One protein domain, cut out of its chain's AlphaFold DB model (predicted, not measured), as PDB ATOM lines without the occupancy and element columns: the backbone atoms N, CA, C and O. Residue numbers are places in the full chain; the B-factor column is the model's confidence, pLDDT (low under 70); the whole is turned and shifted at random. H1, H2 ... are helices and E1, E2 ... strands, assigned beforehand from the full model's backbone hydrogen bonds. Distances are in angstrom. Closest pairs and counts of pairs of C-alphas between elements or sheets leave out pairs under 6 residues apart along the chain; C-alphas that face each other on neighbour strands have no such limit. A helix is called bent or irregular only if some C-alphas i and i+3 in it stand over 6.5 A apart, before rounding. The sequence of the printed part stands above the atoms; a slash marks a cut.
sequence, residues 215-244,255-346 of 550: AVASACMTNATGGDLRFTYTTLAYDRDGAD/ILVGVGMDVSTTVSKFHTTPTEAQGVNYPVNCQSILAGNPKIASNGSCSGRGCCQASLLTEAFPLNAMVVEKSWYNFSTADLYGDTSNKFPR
ATOM      1  N   ALA A 215      98.565 121.505 156.599       83.31
ATOM      2  CA  ALA A 215      98.264 120.094 156.781       83.31
ATOM      3  C   ALA A 215      99.420 119.149 156.385       83.31
ATOM      4  O   ALA A 215     100.157 119.387 155.426       83.31
ATOM      5  N   VAL A 216      99.519 118.022 157.098       86.50
ATOM      6  CA  VAL A 216     100.435 116.908 156.797       86.50
ATOM      7  C   VAL A 216      99.606 115.695 156.376       86.50
ATOM      8  O   VAL A 216      99.110 114.962 157.233       86.50
ATOM      9  N   ALA A 217      99.468 115.484 155.067       84.75
ATOM     10  CA  ALA A 217      98.803 114.306 154.517       84.75
ATOM     11  C   ALA A 217      99.748 113.095 154.565       84.75
ATOM     12  O   ALA A 217     100.890 113.170 154.100       84.75
ATOM     13  N   SER A 218      99.289 111.973 155.123       81.69
ATOM     14  CA  SER A 218     100.117 110.775 155.313       81.69
ATOM     15  C   SER A 218      99.419 109.494 154.855       81.69
ATOM     16  O   SER A 218      98.206 109.340 154.957       81.69
ATOM     17  N   ALA A 219     100.213 108.568 154.312       79.62
ATOM     18  CA  ALA A 219      99.748 107.315 153.728       79.62
ATOM     19  C   ALA A 219     100.591 106.149 154.261       79.62
ATOM     20  O   ALA A 219     101.793 106.079 153.999       79.62
ATOM     21  N   CYS A 220      99.966 105.236 155.001       77.69
ATOM     22  CA  CYS A 220     100.612 104.078 155.613       77.69
ATOM     23  C   CYS A 220     100.084 102.786 154.978       77.69
ATOM     24  O   CYS A 220      99.149 102.164 155.483       77.69
ATOM     25  N   MET A 221     100.682 102.381 153.855       74.38
ATOM     26  CA  MET A 221     100.347 101.131 153.163       74.38
ATOM     27  C   MET A 221     100.884  99.924 153.942       74.38
ATOM     28  O   MET A 221     102.085  99.833 154.197       74.38
ATOM     29  N   THR A 222     100.008  98.985 154.300       72.25
ATOM     30  CA  THR A 222     100.378  97.718 154.957       72.25
ATOM     31  C   THR A 222     100.560  96.585 153.949       72.25
ATOM     32  O   THR A 222     101.342  95.664 154.190       72.25
ATOM     33  N   ASN A 223      99.884  96.659 152.799       71.44
ATOM     34  CA  ASN A 223     100.124  95.830 151.618       71.44
ATOM     35  C   ASN A 223      99.677  96.578 150.340       71.44
ATOM     36  O   ASN A 223      99.346  97.760 150.387       71.44
ATOM     37  N   ALA A 224      99.670  95.904 149.185       64.94
ATOM     38  CA  ALA A 224      99.344  96.516 147.890       64.94
ATOM     39  C   ALA A 224      97.873  96.964 147.719       64.94
ATOM     40  O   ALA A 224      97.569  97.671 146.763       64.94
ATOM     41  N   THR A 225      96.963  96.552 148.608       64.19
ATOM     42  CA  THR A 225      95.520  96.858 148.548       64.19
ATOM     43  C   THR A 225      94.946  97.321 149.893       64.19
ATOM     44  O   THR A 225      93.730  97.330 150.065       64.19
ATOM     45  N   GLY A 226      95.792  97.685 150.864       67.50
ATOM     46  CA  GLY A 226      95.368  98.056 152.215       67.50
ATOM     47  C   GLY A 226      96.365  98.964 152.935       67.50
ATOM     48  O   GLY A 226      97.582  98.815 152.798       67.50
ATOM     49  N   GLY A 227      95.838  99.913 153.707       73.94
ATOM     50  CA  GLY A 227      96.598 100.910 154.460       73.94
ATOM     51  C   GLY A 227      95.698 101.977 155.090       73.94
ATOM     52  O   GLY A 227      94.504 102.009 154.807       73.94
ATOM     53  N   ASP A 228      96.281 102.847 155.918       76.69
ATOM     54  CA  ASP A 228      95.642 104.086 156.402       76.69
ATOM     55  C   ASP A 228      95.982 105.247 155.447       76.69
ATOM     56  O   ASP A 228      97.139 105.391 155.033       76.69
ATOM     57  N   LEU A 229      94.990 106.069 155.096       76.25
ATOM     58  CA  LEU A 229      95.132 107.254 154.242       76.25
ATOM     59  C   LEU A 229      94.575 108.475 154.974       76.25
ATOM     60  O   LEU A 229      93.385 108.789 154.923       76.25
ATOM     61  N   ARG A 230      95.472 109.194 155.644       78.44
ATOM     62  CA  ARG A 230      95.157 110.353 156.474       78.44
ATOM     63  C   ARG A 230      95.156 111.604 155.609       78.44
ATOM     64  O   ARG A 230      96.118 112.374 155.595       78.44
ATOM     65  N   PHE A 231      94.074 111.790 154.858       74.62
ATOM     66  CA  PHE A 231      93.877 113.021 154.105       74.62
ATOM     67  C   PHE A 231      93.620 114.190 155.050       74.62
ATOM     68  O   PHE A 231      92.768 114.148 155.937       74.62
ATOM     69  N   THR A 232      94.389 115.255 154.868       75.31
ATOM     70  CA  THR A 232      94.208 116.533 155.550       75.31
ATOM     71  C   THR A 232      94.718 117.599 154.591       75.31
ATOM     72  O   THR A 232      95.794 117.447 154.014       75.31
ATOM     73  N   TYR A 233      93.929 118.644 154.372       70.56
ATOM     74  CA  TYR A 233      94.194 119.688 153.383       70.56
ATOM     75  C   TYR A 233      94.066 121.072 154.023       70.56
ATOM     76  O   TYR A 233      93.454 121.228 155.078       70.56
ATOM     77  N   THR A 234      94.659 122.076 153.382       74.00
ATOM     78  CA  THR A 234      94.579 123.477 153.805       74.00
ATOM     79  C   THR A 234      94.013 124.286 152.649       74.00
ATOM     80  O   THR A 234      94.680 124.469 151.632       74.00
ATOM     81  N   THR A 235      92.764 124.722 152.783       71.31
ATOM     82  CA  THR A 235      92.072 125.513 151.763       71.31
ATOM     83  C   THR A 235      92.493 126.974 151.874       71.31
ATOM     84  O   THR A 235      92.114 127.653 152.824       71.31
ATOM     85  N   LEU A 236      93.236 127.478 150.885       72.00
ATOM     86  CA  LEU A 236      93.234 128.912 150.595       72.00
ATOM     87  C   LEU A 236      91.910 129.240 149.892       72.00
ATOM     88  O   LEU A 236      91.457 128.464 149.048       72.00
ATOM     89  N   ALA A 237      91.257 130.336 150.282       61.28
ATOM     90  CA  ALA A 237      89.887 130.628 149.870       61.28
ATOM     91  C   ALA A 237      89.761 130.800 148.342       61.28
ATOM     92  O   ALA A 237      90.211 131.793 147.768       61.28
ATOM     93  N   TYR A 238      89.127 129.817 147.698       49.47
ATOM     94  CA  TYR A 238      88.734 129.858 146.294       49.47
ATOM     95  C   TYR A 238      87.367 130.538 146.189       49.47
ATOM     96  O   TYR A 238      86.371 129.993 146.668       49.47
ATOM     97  N   ASP A 239      87.317 131.710 145.558       45.88
ATOM     98  CA  ASP A 239      86.047 132.345 145.214       45.88
ATOM     99  C   ASP A 239      85.345 131.542 144.104       45.88
ATOM    100  O   ASP A 239      85.980 131.128 143.125       45.88
ATOM    101  N   ARG A 240      84.043 131.275 144.271       40.56
ATOM    102  CA  ARG A 240      83.305 130.260 143.492       40.56
ATOM    103  C   ARG A 240      83.331 130.532 141.989       40.56
ATOM    104  O   ARG A 240      83.414 129.578 141.213       40.56
ATOM    105  N   ASP A 241      83.361 131.801 141.598       41.72
ATOM    106  CA  ASP A 241      83.353 132.246 140.200       41.72
ATOM    107  C   ASP A 241      84.713 132.091 139.485       41.72
ATOM    108  O   ASP A 241      84.877 132.499 138.333       41.72
ATOM    109  N   GLY A 242      85.718 131.489 140.139       41.59
ATOM    110  CA  GLY A 242      87.049 131.271 139.559       41.59
ATOM    111  C   GLY A 242      87.882 132.549 139.437       41.59
ATOM    112  O   GLY A 242      88.920 132.564 138.766       41.59
ATOM    113  N   ALA A 243      87.444 133.618 140.101       43.56
ATOM    114  CA  ALA A 243      88.127 134.895 140.197       43.56
ATOM    115  C   ALA A 243      89.270 134.843 141.227       43.56
ATOM    116  O   ALA A 243      89.205 135.445 142.290       43.56
ATOM    117  N   ASP A 244      90.355 134.154 140.856       55.81
ATOM    118  CA  ASP A 244      91.716 134.637 141.127       55.81
ATOM    119  C   ASP A 244      91.984 135.037 142.608       55.81
ATOM    120  O   ASP A 244      92.445 136.139 142.883       55.81
ATOM    121  N   ILE A 255     108.456 124.408 149.982       90.88
ATOM    122  CA  ILE A 255     108.894 123.205 149.278       90.88
ATOM    123  C   ILE A 255     107.969 122.031 149.628       90.88
ATOM    124  O   ILE A 255     107.443 121.957 150.739       90.88
ATOM    125  N   LEU A 256     107.750 121.120 148.678       90.19
ATOM    126  CA  LEU A 256     107.055 119.858 148.930       90.19
ATOM    127  C   LEU A 256     108.052 118.860 149.524       90.19
ATOM    128  O   LEU A 256     109.143 118.691 148.974       90.19
ATOM    129  N   VAL A 257     107.679 118.184 150.612       90.94
ATOM    130  CA  VAL A 257     108.498 117.145 151.252       90.94
ATOM    131  C   VAL A 257     107.695 115.857 151.402       90.94
ATOM    132  O   VAL A 257     106.659 115.840 152.065       90.94
ATOM    133  N   GLY A 258     108.201 114.769 150.820       90.31
ATOM    134  CA  GLY A 258     107.711 113.410 151.062       90.31
ATOM    135  C   GLY A 258     108.629 112.674 152.027       90.31
ATOM    136  O   GLY A 258     109.844 112.760 151.878       90.31
ATOM    137  N   VAL A 259     108.074 111.933 152.986       89.88
ATOM    138  CA  VAL A 259     108.823 111.159 153.993       89.88
ATOM    139  C   VAL A 259     108.295 109.726 154.013       89.88
ATOM    140  O   VAL A 259     107.084 109.530 153.951       89.88
ATOM    141  N   GLY A 260     109.178 108.729 154.090       87.56
ATOM    142  CA  GLY A 260     108.777 107.324 154.180       87.56
ATOM    143  C   GLY A 260     109.859 106.343 153.735       87.56
ATOM    144  O   GLY A 260     110.904 106.735 153.215       87.56
ATOM    145  N   MET A 261     109.592 105.050 153.941       85.12
ATOM    146  CA  MET A 261     110.494 103.955 153.561       85.12
ATOM    147  C   MET A 261     110.787 103.925 152.057       85.12
ATOM    148  O   MET A 261     111.944 103.904 151.653       85.12
ATOM    149  N   ASP A 262     109.743 103.972 151.237       85.00
ATOM    150  CA  ASP A 262     109.833 104.081 149.785       85.00
ATOM    151  C   ASP A 262     108.763 105.098 149.356       85.00
ATOM    152  O   ASP A 262     107.579 104.777 149.251       85.00
ATOM    153  N   VAL A 263     109.162 106.366 149.219       82.69
ATOM    154  CA  VAL A 263     108.256 107.511 149.034       82.69
ATOM    155  C   VAL A 263     108.343 108.082 147.620       82.69
ATOM    156  O   VAL A 263     109.426 108.324 147.087       82.69
ATOM    157  N   SER A 264     107.174 108.330 147.033       83.44
ATOM    158  CA  SER A 264     106.964 109.033 145.766       83.44
ATOM    159  C   SER A 264     105.777 109.970 145.959       83.44
ATOM    160  O   SER A 264     104.682 109.487 146.248       83.44
ATOM    161  N   THR A 265     105.968 111.288 145.868       80.75
ATOM    162  CA  THR A 265     104.903 112.238 146.248       80.75
ATOM    163  C   THR A 265     103.935 112.524 145.110       80.75
ATOM    164  O   THR A 265     104.356 112.930 144.022       80.75
ATOM    165  N   THR A 266     102.641 112.433 145.395       76.06
ATOM    166  CA  THR A 266     101.574 112.819 144.465       76.06
ATOM    167  C   THR A 266     100.866 114.069 144.976       76.06
ATOM    168  O   THR A 266     100.615 114.195 146.179       76.06
ATOM    169  N   VAL A 267     100.526 114.978 144.061       76.38
ATOM    170  CA  VAL A 267      99.669 116.135 144.350       76.38
ATOM    171  C   VAL A 267      98.439 116.125 143.448       76.38
ATOM    172  O   VAL A 267      98.516 115.750 142.276       76.38
ATOM    173  N   SER A 268      97.306 116.562 143.981       71.19
ATOM    174  CA  SER A 268      96.027 116.600 143.269       71.19
ATOM    175  C   SER A 268      95.596 118.031 143.002       71.19
ATOM    176  O   SER A 268      95.751 118.908 143.857       71.19
ATOM    177  N   LYS A 269      94.986 118.260 141.839       65.50
ATOM    178  CA  LYS A 269      94.185 119.462 141.595       65.50
ATOM    179  C   LYS A 269      92.715 119.090 141.601       65.50
ATOM    180  O   LYS A 269      92.310 118.195 140.862       65.50
ATOM    181  N   PHE A 270      91.920 119.807 142.385       57.31
ATOM    182  CA  PHE A 270      90.474 119.790 142.220       57.31
ATOM    183  C   PHE A 270      90.112 120.697 141.045       57.31
ATOM    184  O   PHE A 270      90.362 121.899 141.086       57.31
ATOM    185  N   HIS A 271      89.541 120.114 139.994       46.69
ATOM    186  CA  HIS A 271      88.836 120.883 138.979       46.69
ATOM    187  C   HIS A 271      87.444 121.221 139.525       46.69
ATOM    188  O   HIS A 271      86.643 120.334 139.800       46.69
ATOM    189  N   THR A 272      87.170 122.511 139.701       44.25
ATOM    190  CA  THR A 272      85.882 123.052 140.174       44.25
ATOM    191  C   THR A 272      84.838 123.173 139.057       44.25
ATOM    192  O   THR A 272      83.686 123.513 139.311       44.25
ATOM    193  N   THR A 273      85.218 122.875 137.811       41.00
ATOM    194  CA  THR A 273      84.335 122.850 136.637       41.00
ATOM    195  C   THR A 273      83.299 121.718 136.744       41.00
ATOM    196  O   THR A 273      83.713 120.556 136.742       41.00
ATOM    197  N   PRO A 274      81.974 121.998 136.762       44.16
ATOM    198  CA  PRO A 274      80.934 121.010 137.097       44.16
ATOM    199  C   PRO A 274      80.840 119.751 136.218       44.16
ATOM    200  O   PRO A 274      80.127 118.816 136.569       44.16
ATOM    201  N   THR A 275      81.508 119.722 135.065       43.62
ATOM    202  CA  THR A 275      81.441 118.622 134.091       43.62
ATOM    203  C   THR A 275      82.446 117.499 134.338       43.62
ATOM    204  O   THR A 275      82.222 116.391 133.862       43.62
ATOM    205  N   GLU A 276      83.545 117.751 135.059       43.81
ATOM    206  CA  GLU A 276      84.642 116.784 135.232       43.81
ATOM    207  C   GLU A 276      85.153 116.771 136.680       43.81
ATOM    208  O   GLU A 276      86.237 117.256 136.997       43.81
ATOM    209  N   ALA A 277      84.375 116.158 137.578       43.62
ATOM    210  CA  ALA A 277      84.724 115.952 138.989       43.62
ATOM    211  C   ALA A 277      85.820 114.874 139.209       43.62
ATOM    212  O   ALA A 277      85.797 114.137 140.195       43.62
ATOM    213  N   GLN A 278      86.777 114.754 138.286       47.50
ATOM    214  CA  GLN A 278      87.926 113.856 138.393       47.50
ATOM    215  C   GLN A 278      89.170 114.674 138.740       47.50
ATOM    216  O   GLN A 278      89.792 115.293 137.878       47.50
ATOM    217  N   GLY A 279      89.534 114.685 140.025       54.69
ATOM    218  CA  GLY A 279      90.760 115.333 140.483       54.69
ATOM    219  C   GLY A 279      91.984 114.676 139.848       54.69
ATOM    220  O   GLY A 279      92.314 113.533 140.170       54.69
ATOM    221  N   VAL A 280      92.652 115.380 138.932       58.38
ATOM    222  CA  VAL A 280      93.815 114.826 138.233       58.38
ATOM    223  C   VAL A 280      94.998 114.787 139.199       58.38
ATOM    224  O   VAL A 280      95.463 115.813 139.705       58.38
ATOM    225  N   ASN A 281      95.473 113.570 139.454       66.00
ATOM    226  CA  ASN A 281      96.639 113.295 140.280       66.00
ATOM    227  C   ASN A 281      97.906 113.458 139.439       66.00
ATOM    228  O   ASN A 281      98.183 112.651 138.551       66.00
ATOM    229  N   TYR A 282      98.690 114.489 139.740       67.81
ATOM    230  CA  TYR A 282      99.970 114.739 139.096       67.81
ATOM    231  C   TYR A 282     101.094 114.147 139.962       67.81
ATOM    232  O   TYR A 282     101.264 114.566 141.113       67.81
ATOM    233  N   PRO A 283     101.884 113.182 139.451       64.19
ATOM    234  CA  PRO A 283     103.099 112.766 140.133       64.19
ATOM    235  C   PRO A 283     104.084 113.937 140.126       64.19
ATOM    236  O   PRO A 283     104.366 114.518 139.076       64.19
ATOM    237  N   VAL A 284     104.615 114.290 141.294       74.25
ATOM    238  CA  VAL A 284     105.709 115.263 141.393       74.25
ATOM    239  C   VAL A 284     107.024 114.496 141.350       74.25
ATOM    240  O   VAL A 284     107.137 113.427 141.945       74.25
ATOM    241  N   ASN A 285     108.037 115.047 140.676       74.50
ATOM    242  CA  ASN A 285     109.370 114.444 140.572       74.50
ATOM    243  C   ASN A 285     110.139 114.538 141.909       74.50
ATOM    244  O   ASN A 285     111.126 115.260 142.035       74.50
ATOM    245  N   CYS A 286     109.662 113.796 142.905       84.81
ATOM    246  CA  CYS A 286     110.186 113.663 144.256       84.81
ATOM    247  C   CYS A 286     110.108 112.178 144.612       84.81
ATOM    248  O   CYS A 286     109.015 111.642 144.802       84.81
ATOM    249  N   GLN A 287     111.257 111.506 144.687       87.75
ATOM    250  CA  GLN A 287     111.312 110.089 145.027       87.75
ATOM    251  C   GLN A 287     112.494 109.788 145.954       87.75
ATOM    252  O   GLN A 287     113.583 110.337 145.785       87.75
ATOM    253  N   SER A 288     112.283 108.903 146.926       89.38
ATOM    254  CA  SER A 288     113.340 108.269 147.714       89.38
ATOM    255  C   SER A 288     112.973 106.805 147.919       89.38
ATOM    256  O   SER A 288     111.858 106.502 148.333       89.38
ATOM    257  N   ILE A 289     113.902 105.909 147.591       87.19
ATOM    258  CA  ILE A 289     113.734 104.456 147.675       87.19
ATOM    259  C   ILE A 289     114.805 103.941 148.638       87.19
ATOM    260  O   ILE A 289     115.999 104.115 148.375       87.19
ATOM    261  N   LEU A 290     114.395 103.320 149.743       88.31
ATOM    262  CA  LEU A 290     115.285 102.587 150.650       88.31
ATOM    263  C   LEU A 290     115.279 101.079 150.367       88.31
ATOM    264  O   LEU A 290     116.109 100.362 150.933       88.31
ATOM    265  N   ALA A 291     114.365 100.594 149.517       85.62
ATOM    266  CA  ALA A 291     114.210  99.187 149.146       85.62
ATOM    267  C   ALA A 291     114.129  98.269 150.382       85.62
ATOM    268  O   ALA A 291     114.854  97.279 150.504       85.62
ATOM    269  N   GLY A 292     113.292  98.657 151.352       81.94
ATOM    270  CA  GLY A 292     113.123  97.942 152.621       81.94
ATOM    271  C   GLY A 292     114.289  98.038 153.622       81.94
ATOM    272  O   GLY A 292     114.192  97.455 154.701       81.94
ATOM    273  N   ASN A 293     115.378  98.766 153.333       86.88
ATOM    274  CA  ASN A 293     116.533  98.884 154.234       86.88
ATOM    275  C   ASN A 293     116.610 100.266 154.926       86.88
ATOM    276  O   ASN A 293     117.266 101.177 154.409       86.88
ATOM    277  N   PRO A 294     116.045 100.434 156.141       86.00
ATOM    278  CA  PRO A 294     116.031 101.726 156.835       86.00
ATOM    279  C   PRO A 294     117.433 102.236 157.209       86.00
ATOM    280  O   PRO A 294     117.600 103.421 157.472       86.00
ATOM    281  N   LYS A 295     118.471 101.384 157.183       87.25
ATOM    282  CA  LYS A 295     119.865 101.780 157.470       87.25
ATOM    283  C   LYS A 295     120.510 102.607 156.346       87.25
ATOM    284  O   LYS A 295     121.617 103.102 156.530       87.25
ATOM    285  N   ILE A 296     119.851 102.730 155.189       87.88
ATOM    286  CA  ILE A 296     120.262 103.622 154.092       87.88
ATOM    287  C   ILE A 296     119.798 105.068 154.354       87.88
ATOM    288  O   ILE A 296     120.396 106.011 153.828       87.88
ATOM    289  N   ALA A 297     118.769 105.261 155.186       89.38
ATOM    290  CA  ALA A 297     118.297 106.581 155.577       89.38
ATOM    291  C   ALA A 297     119.326 107.315 156.451       89.38
ATOM    292  O   ALA A 297     120.060 106.704 157.229       89.38
ATOM    293  N   SER A 298     119.383 108.643 156.331       88.44
ATOM    294  CA  SER A 298     120.379 109.458 157.035       88.44
ATOM    295  C   SER A 298     119.771 110.745 157.578       88.44
ATOM    296  O   SER A 298     119.313 111.569 156.790       88.44
ATOM    297  N   ASN A 299     119.824 110.925 158.903       90.06
ATOM    298  CA  ASN A 299     119.390 112.145 159.594       90.06
ATOM    299  C   ASN A 299     120.016 113.410 158.987       90.06
ATOM    300  O   ASN A 299     121.205 113.408 158.651       90.06
ATOM    301  N   GLY A 300     119.253 114.502 158.937       87.44
ATOM    302  CA  GLY A 300     119.713 115.795 158.429       87.44
ATOM    303  C   GLY A 300     118.875 116.315 157.260       87.44
ATOM    304  O   GLY A 300     117.660 116.126 157.193       87.44
ATOM    305  N   SER A 301     119.545 116.983 156.317       82.81
ATOM    306  CA  SER A 301     118.897 117.517 155.115       82.81
ATOM    307  C   SER A 301     118.296 116.407 154.249       82.81
ATOM    308  O   SER A 301     118.877 115.332 154.082       82.81
ATOM    309  N   CYS A 302     117.140 116.691 153.655       88.00
ATOM    310  CA  CYS A 302     116.285 115.713 152.997       88.00
ATOM    311  C   CYS A 302     116.762 115.353 151.573       88.00
ATOM    312  O   CYS A 302     116.137 115.663 150.561       88.00
ATOM    313  N   SER A 303     117.927 114.706 151.498       81.88
ATOM    314  CA  SER A 303     118.688 114.458 150.264       81.88
ATOM    315  C   SER A 303     118.440 113.070 149.648       81.88
ATOM    316  O   SER A 303     119.385 112.373 149.276       81.88
ATOM    317  N   GLY A 304     117.177 112.635 149.564       80.00
ATOM    318  CA  GLY A 304     116.797 111.399 148.864       80.00
ATOM    319  C   GLY A 304     117.039 110.094 149.635       80.00
ATOM    320  O   GLY A 304     117.091 109.032 149.014       80.00
ATOM    321  N   ARG A 305     117.176 110.139 150.969       87.31
ATOM    322  CA  ARG A 305     117.456 108.974 151.838       87.31
ATOM    323  C   ARG A 305     116.439 108.840 152.978       87.31
ATOM    324  O   ARG A 305     116.740 109.190 154.117       87.31
ATOM    325  N   GLY A 306     115.248 108.333 152.657       88.75
ATOM    326  CA  GLY A 306     114.107 108.206 153.579       88.75
ATOM    327  C   GLY A 306     113.128 109.382 153.521       88.75
ATOM    328  O   GLY A 306     112.084 109.385 154.171       88.75
ATOM    329  N   CYS A 307     113.464 110.387 152.718       92.00
ATOM    330  CA  CYS A 307     112.591 111.478 152.334       92.00
ATOM    331  C   CYS A 307     113.111 112.115 151.033       92.00
ATOM    332  O   CYS A 307     114.286 111.950 150.677       92.00
ATOM    333  N   CYS A 308     112.250 112.839 150.326       91.69
ATOM    334  CA  CYS A 308     112.578 113.608 149.126       91.69
ATOM    335  C   CYS A 308     112.044 115.045 149.244       91.69
ATOM    336  O   CYS A 308     111.149 115.316 150.048       91.69
ATOM    337  N   GLN A 309     112.561 115.953 148.412       92.25
ATOM    338  CA  GLN A 309     112.027 117.307 148.263       92.25
ATOM    339  C   GLN A 309     111.802 117.655 146.791       92.25
ATOM    340  O   GLN A 309     112.577 117.226 145.934       92.25
ATOM    341  N   ALA A 310     110.790 118.476 146.504       89.25
ATOM    342  CA  ALA A 310     110.569 119.055 145.182       89.25
ATOM    343  C   ALA A 310     109.945 120.455 145.253       89.25
ATOM    344  O   ALA A 310     109.204 120.788 146.179       89.25
ATOM    345  N   SER A 311     110.223 121.277 144.241       86.81
ATOM    346  CA  SER A 311     109.538 122.557 144.048       86.81
ATOM    347  C   SER A 311     108.062 122.332 143.730       86.81
ATOM    348  O   SER A 311     107.723 121.513 142.875       86.81
ATOM    349  N   LEU A 312     107.188 123.107 144.369       76.94
ATOM    350  CA  LEU A 312     105.782 123.190 143.984       76.94
ATOM    351  C   LEU A 312     105.688 123.932 142.646       76.94
ATOM    352  O   LEU A 312     106.208 125.037 142.511       76.94
ATOM    353  N   LEU A 313     105.065 123.305 141.647       62.31
ATOM    354  CA  LEU A 313     104.948 123.862 140.290       62.31
ATOM    355  C   LEU A 313     103.690 124.724 140.109       62.31
ATOM    356  O   LEU A 313     103.659 125.603 139.257       62.31
ATOM    357  N   THR A 314     102.663 124.453 140.910       64.12
ATOM    358  CA  THR A 314     101.367 125.141 140.968       64.12
ATOM    359  C   THR A 314     100.722 124.828 142.314       64.12
ATOM    360  O   THR A 314     101.130 123.873 142.978       64.12
ATOM    361  N   GLU A 315      99.651 125.535 142.655       64.00
ATOM    362  CA  GLU A 315      98.748 125.122 143.730       64.00
ATOM    363  C   GLU A 315      98.179 123.724 143.445       64.00
ATOM    364  O   GLU A 315      97.689 123.441 142.346       64.00
ATOM    365  N   ALA A 316      98.353 122.825 144.413       64.56
ATOM    366  CA  ALA A 316      97.902 121.442 144.393       64.56
ATOM    367  C   ALA A 316      98.013 120.864 145.813       64.56
ATOM    368  O   ALA A 316      98.924 121.218 146.565       64.56
ATOM    369  N   PHE A 317      97.106 119.961 146.172       71.56
ATOM    370  CA  PHE A 317      97.019 119.389 147.514       71.56
ATOM    371  C   PHE A 317      97.873 118.115 147.605       71.56
ATOM    372  O   PHE A 317      97.748 117.257 146.728       71.56
ATOM    373  N   PRO A 318      98.752 117.959 148.611       72.12
ATOM    374  CA  PRO A 318      99.555 116.750 148.764       72.12
ATOM    375  C   PRO A 318      98.707 115.569 149.251       72.12
ATOM    376  O   PRO A 318      97.875 115.727 150.139       72.12
ATOM    377  N   LEU A 319      98.951 114.370 148.709       72.94
ATOM    378  CA  LEU A 319      98.278 113.138 149.156       72.94
ATOM    379  C   LEU A 319      99.086 112.345 150.198       72.94
ATOM    380  O   LEU A 319      98.518 111.645 151.029       72.94
ATOM    381  N   ASN A 320     100.414 112.425 150.130       78.50
ATOM    382  CA  ASN A 320     101.358 111.649 150.943       78.50
ATOM    383  C   ASN A 320     102.647 112.449 151.218       78.50
ATOM    384  O   ASN A 320     103.768 111.946 151.099       78.50
ATOM    385  N   ALA A 321     102.475 113.740 151.489       86.06
ATOM    386  CA  ALA A 321     103.535 114.726 151.617       86.06
ATOM    387  C   ALA A 321     103.048 115.928 152.441       86.06
ATOM    388  O   ALA A 321     101.862 116.065 152.743       86.06
ATOM    389  N   MET A 322     103.971 116.831 152.756       88.75
ATOM    390  CA  MET A 322     103.679 118.112 153.398       88.75
ATOM    391  C   MET A 322     104.260 119.272 152.591       88.75
ATOM    392  O   MET A 322     105.336 119.155 151.999       88.75
ATOM    393  N   VAL A 323     103.543 120.393 152.579       89.88
ATOM    394  CA  VAL A 323     104.025 121.681 152.066       89.88
ATOM    395  C   VAL A 323     104.561 122.469 153.253       89.88
ATOM    396  O   VAL A 323     103.845 122.655 154.230       89.88
ATOM    397  N   VAL A 324     105.823 122.891 153.191       92.44
ATOM    398  CA  VAL A 324     106.524 123.490 154.338       92.44
ATOM    399  C   VAL A 324     107.471 124.603 153.889       92.44
ATOM    400  O   VAL A 324     107.988 124.563 152.769       92.44
ATOM    401  N   GLU A 325     107.720 125.590 154.749       94.31
ATOM    402  CA  GLU A 325     108.711 126.643 154.507       94.31
ATOM    403  C   GLU A 325     110.116 126.040 154.290       94.31
ATOM    404  O   GLU A 325     110.536 125.081 154.956       94.31
ATOM    405  N   LYS A 326     110.854 126.578 153.309       92.69
ATOM    406  CA  LYS A 326     112.178 126.076 152.917       92.69
ATOM    407  C   LYS A 326     113.138 126.050 154.106       92.69
ATOM    408  O   LYS A 326     113.190 126.965 154.916       92.69
ATOM    409  N   SER A 327     113.929 124.980 154.172       90.12
ATOM    410  CA  SER A 327     114.911 124.713 155.235       90.12
ATOM    411  C   SER A 327     114.349 124.501 156.651       90.12
ATOM    412  O   SER A 327     115.143 124.223 157.547       90.12
ATOM    413  N   TRP A 328     113.028 124.565 156.877       92.94
ATOM    414  CA  TRP A 328     112.449 124.311 158.205       92.94
ATOM    415  C   TRP A 328     112.477 122.825 158.589       92.94
ATOM    416  O   TRP A 328     112.873 122.466 159.697       92.94
ATOM    417  N   TYR A 329     112.076 121.939 157.670       92.06
ATOM    418  CA  TYR A 329     112.024 120.506 157.957       92.06
ATOM    419  C   TYR A 329     113.410 119.844 157.927       92.06
ATOM    420  O   TYR A 329     114.129 119.898 156.927       92.06
ATOM    421  N   ASN A 330     113.731 119.144 159.015       91.69
ATOM    422  CA  ASN A 330     114.947 118.363 159.208       91.69
ATOM    423  C   ASN A 330     114.564 116.893 159.456       91.69
ATOM    424  O   ASN A 330     113.803 116.603 160.383       91.69
ATOM    425  N   PHE A 331     115.063 115.977 158.625       91.56
ATOM    426  CA  PHE A 331     114.641 114.576 158.630       91.56
ATOM    427  C   PHE A 331     115.316 113.772 159.747       91.56
ATOM    428  O   PHE A 331     116.532 113.858 159.955       91.56
ATOM    429  N   SER A 332     114.523 112.936 160.419       90.38
ATOM    430  CA  SER A 332     114.989 111.906 161.349       90.38
ATOM    431  C   SER A 332     114.600 110.517 160.845       90.38
ATOM    432  O   SER A 332     113.486 110.321 160.371       90.38
ATOM    433  N   THR A 333     115.455 109.509 161.036       89.06
ATOM    434  CA  THR A 333     115.128 108.100 160.747       89.06
ATOM    435  C   THR A 333     113.944 107.570 161.562       89.06
ATOM    436  O   THR A 333     113.382 106.544 161.196       89.06
ATOM    437  N   ALA A 334     113.548 108.248 162.646       86.38
ATOM    438  CA  ALA A 334     112.305 107.952 163.362       86.38
ATOM    439  C   ALA A 334     111.052 108.269 162.517       86.38
ATOM    440  O   ALA A 334     110.052 107.562 162.603       86.38
ATOM    441  N   ASP A 335     111.131 109.276 161.643       86.94
ATOM    442  CA  ASP A 335     110.009 109.769 160.837       86.94
ATOM    443  C   ASP A 335     109.582 108.757 159.750       86.94
ATOM    444  O   ASP A 335     108.483 108.851 159.207       86.94
ATOM    445  N   LEU A 336     110.425 107.753 159.465       85.12
ATOM    446  CA  LEU A 336     110.117 106.621 158.579       85.12
ATOM    447  C   LEU A 336     108.955 105.757 159.078       85.12
ATOM    448  O   LEU A 336     108.297 105.103 158.271       85.12
ATOM    449  N   TYR A 337     108.725 105.725 160.393       76.81
ATOM    450  CA  TYR A 337     107.780 104.813 161.043       76.81
ATOM    451  C   TYR A 337     106.366 105.409 161.189       76.81
ATOM    452  O   TYR A 337     105.586 104.960 162.022       76.81
ATOM    453  N   GLY A 338     106.028 106.415 160.371       63.78
ATOM    454  CA  GLY A 338     104.665 106.945 160.216       63.78
ATOM    455  C   GLY A 338     104.248 108.041 161.203       63.78
ATOM    456  O   GLY A 338     103.172 108.611 161.054       63.78
ATOM    457  N   ASP A 339     105.092 108.394 162.173       63.38
ATOM    458  CA  ASP A 339     104.727 109.309 163.266       63.38
ATOM    459  C   ASP A 339     104.686 110.805 162.874       63.38
ATOM    460  O   ASP A 339     104.438 111.669 163.710       63.38
ATOM    461  N   THR A 340     104.905 111.158 161.600       68.50
ATOM    462  CA  THR A 340     105.022 112.559 161.139       68.50
ATOM    463  C   THR A 340     103.790 113.415 161.445       68.50
ATOM    464  O   THR A 340     103.944 114.561 161.864       68.50
ATOM    465  N   SER A 341     102.577 112.872 161.307       65.69
ATOM    466  CA  SER A 341     101.337 113.590 161.649       65.69
ATOM    467  C   SER A 341     101.138 113.777 163.166       65.69
ATOM    468  O   SER A 341     100.444 114.707 163.567       65.69
ATOM    469  N   ASN A 342     101.747 112.940 164.016       72.69
ATOM    470  CA  ASN A 342     101.681 113.074 165.481       72.69
ATOM    471  C   ASN A 342     102.798 113.983 166.017       72.69
ATOM    472  O   ASN A 342     102.578 114.766 166.937       72.69
ATOM    473  N   LYS A 343     103.982 113.911 165.394       81.94
ATOM    474  CA  LYS A 343     105.143 114.791 165.599       81.94
ATOM    475  C   LYS A 343     104.821 116.263 165.316       81.94
ATOM    476  O   LYS A 343     105.408 117.149 165.935       81.94
ATOM    477  N   PHE A 344     103.888 116.522 164.399       86.25
ATOM    478  CA  PHE A 344     103.437 117.856 164.006       86.25
ATOM    479  C   PHE A 344     101.923 118.028 164.253       86.25
ATOM    480  O   PHE A 344     101.159 118.177 163.300       86.25
ATOM    481  N   PRO A 345     101.454 118.025 165.519       82.12
ATOM    482  CA  PRO A 345     100.024 117.944 165.838       82.12
ATOM    483  C   PRO A 345      99.244 119.229 165.510       82.12
ATOM    484  O   PRO A 345      98.027 119.175 165.366       82.12
ATOM    485  N   ARG A 346      99.938 120.370 165.372       84.12
ATOM    486  CA  ARG A 346      99.388 121.640 164.855       84.12
ATOM    487  C   ARG A 346      99.462 121.747 163.324       84.12
ATOM    488  O   ARG A 346      98.902 122.682 162.776       84.12
TER     489      ARG A 346
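What this domain is: This is residues 215 to 244 and 255 to 346 of the 550 residues of an uncharacterized protein of Digitaria exilis (UniProt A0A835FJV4). Two small sheets are partly face to face with their strands crossed: the three-stranded sheet E6 E3 E7 and the longer, bent hairpin E4 and E5, whose far end with residues 270 to 279 runs on past the other sheet. A second hairpin, E1 and E2, makes a separate two-stranded sheet to one side, and the short helices H1 and H2 come last. The printed part has 122 residues with seven named strands and then two named helices, E1 E2 E3 E4 E5 E6 E7 H1 H2; the three sheets, E1 - E2, E4 - E5 and E6 - E3 - E7, are antiparallel. The class is mostly strand, though under half of the residues, 51, are in named elements. The whole is compact, with a radius of gyration of the C-alphas of 15.3 A and spans of 50 by 34 by 27 A.

Where its parts are: E1, residues 218 to 223, begins at C-alpha 218 (100.117, 110.775, 155.313) and is 15.4 A long. E2 is residues 226 to 230, 13.0 A. After the cut come E3, residues 255 to 259, 12.9 A, and E4, residues 262 to 269, 23.4 A. E5, residues 280 to 289, is 24.4 A long and bends by 65 degrees at residue 285, C-alpha (109.370, 114.444, 140.572). E6 is residues 307 to 310, 10.6 A, and E7 residues 322 to 325, 10.0 A. H1 is residues 333 to 337, 8.1 A, and H2 residues 340 to 343, 5.0 A, ending at C-alpha 343 (105.143, 114.791, 165.599).

How they stand to each other: In the sandwich, two sheets face to face, the facing parts are 8.2 A centre to centre and the strands cross at 60 degrees. E3 is the inner strand: N 256 and O 310 of E6 are 2.9 A apart, and N 255 and O 324 of E7 2.8 A, both within hydrogen-bond range. In the hairpin E4 and E5, N 263 and O 288 are 2.8 A apart. Between the sheets, the closest C-alphas of E5 and E6, Cys 286 and Cys 308, are 5.4 A apart. Residues 267 to 268 of E4 also pair, antiparallel, with residues 317 to 318. In the hairpin E1 and E2, N 220 and O 228 are 2.8 A apart; E1 and E7 are only just apart, at 8.4 A. H1 only grazes the three-stranded sheet; H2 is not on it. H1 has 0 of 1 O i to N i+4 pairs and 1 of 2 O i to N i+3 pairs within range; H2 is too short for an O i to N i+4 pair.

The domain as a whole: The farthest C-alphas, Asp 241 and Lys 295, are 50.6 A apart. Residues 245 to 254 are not printed, and C-alphas 244 and 255 are 22.2 A apart across the cut. The links E5 to E6 and E6 to E7 are long. Mean pLDDT of the printed part is 75.7; 34 residues are under 70, among them 237 to 244 and 269 to 283.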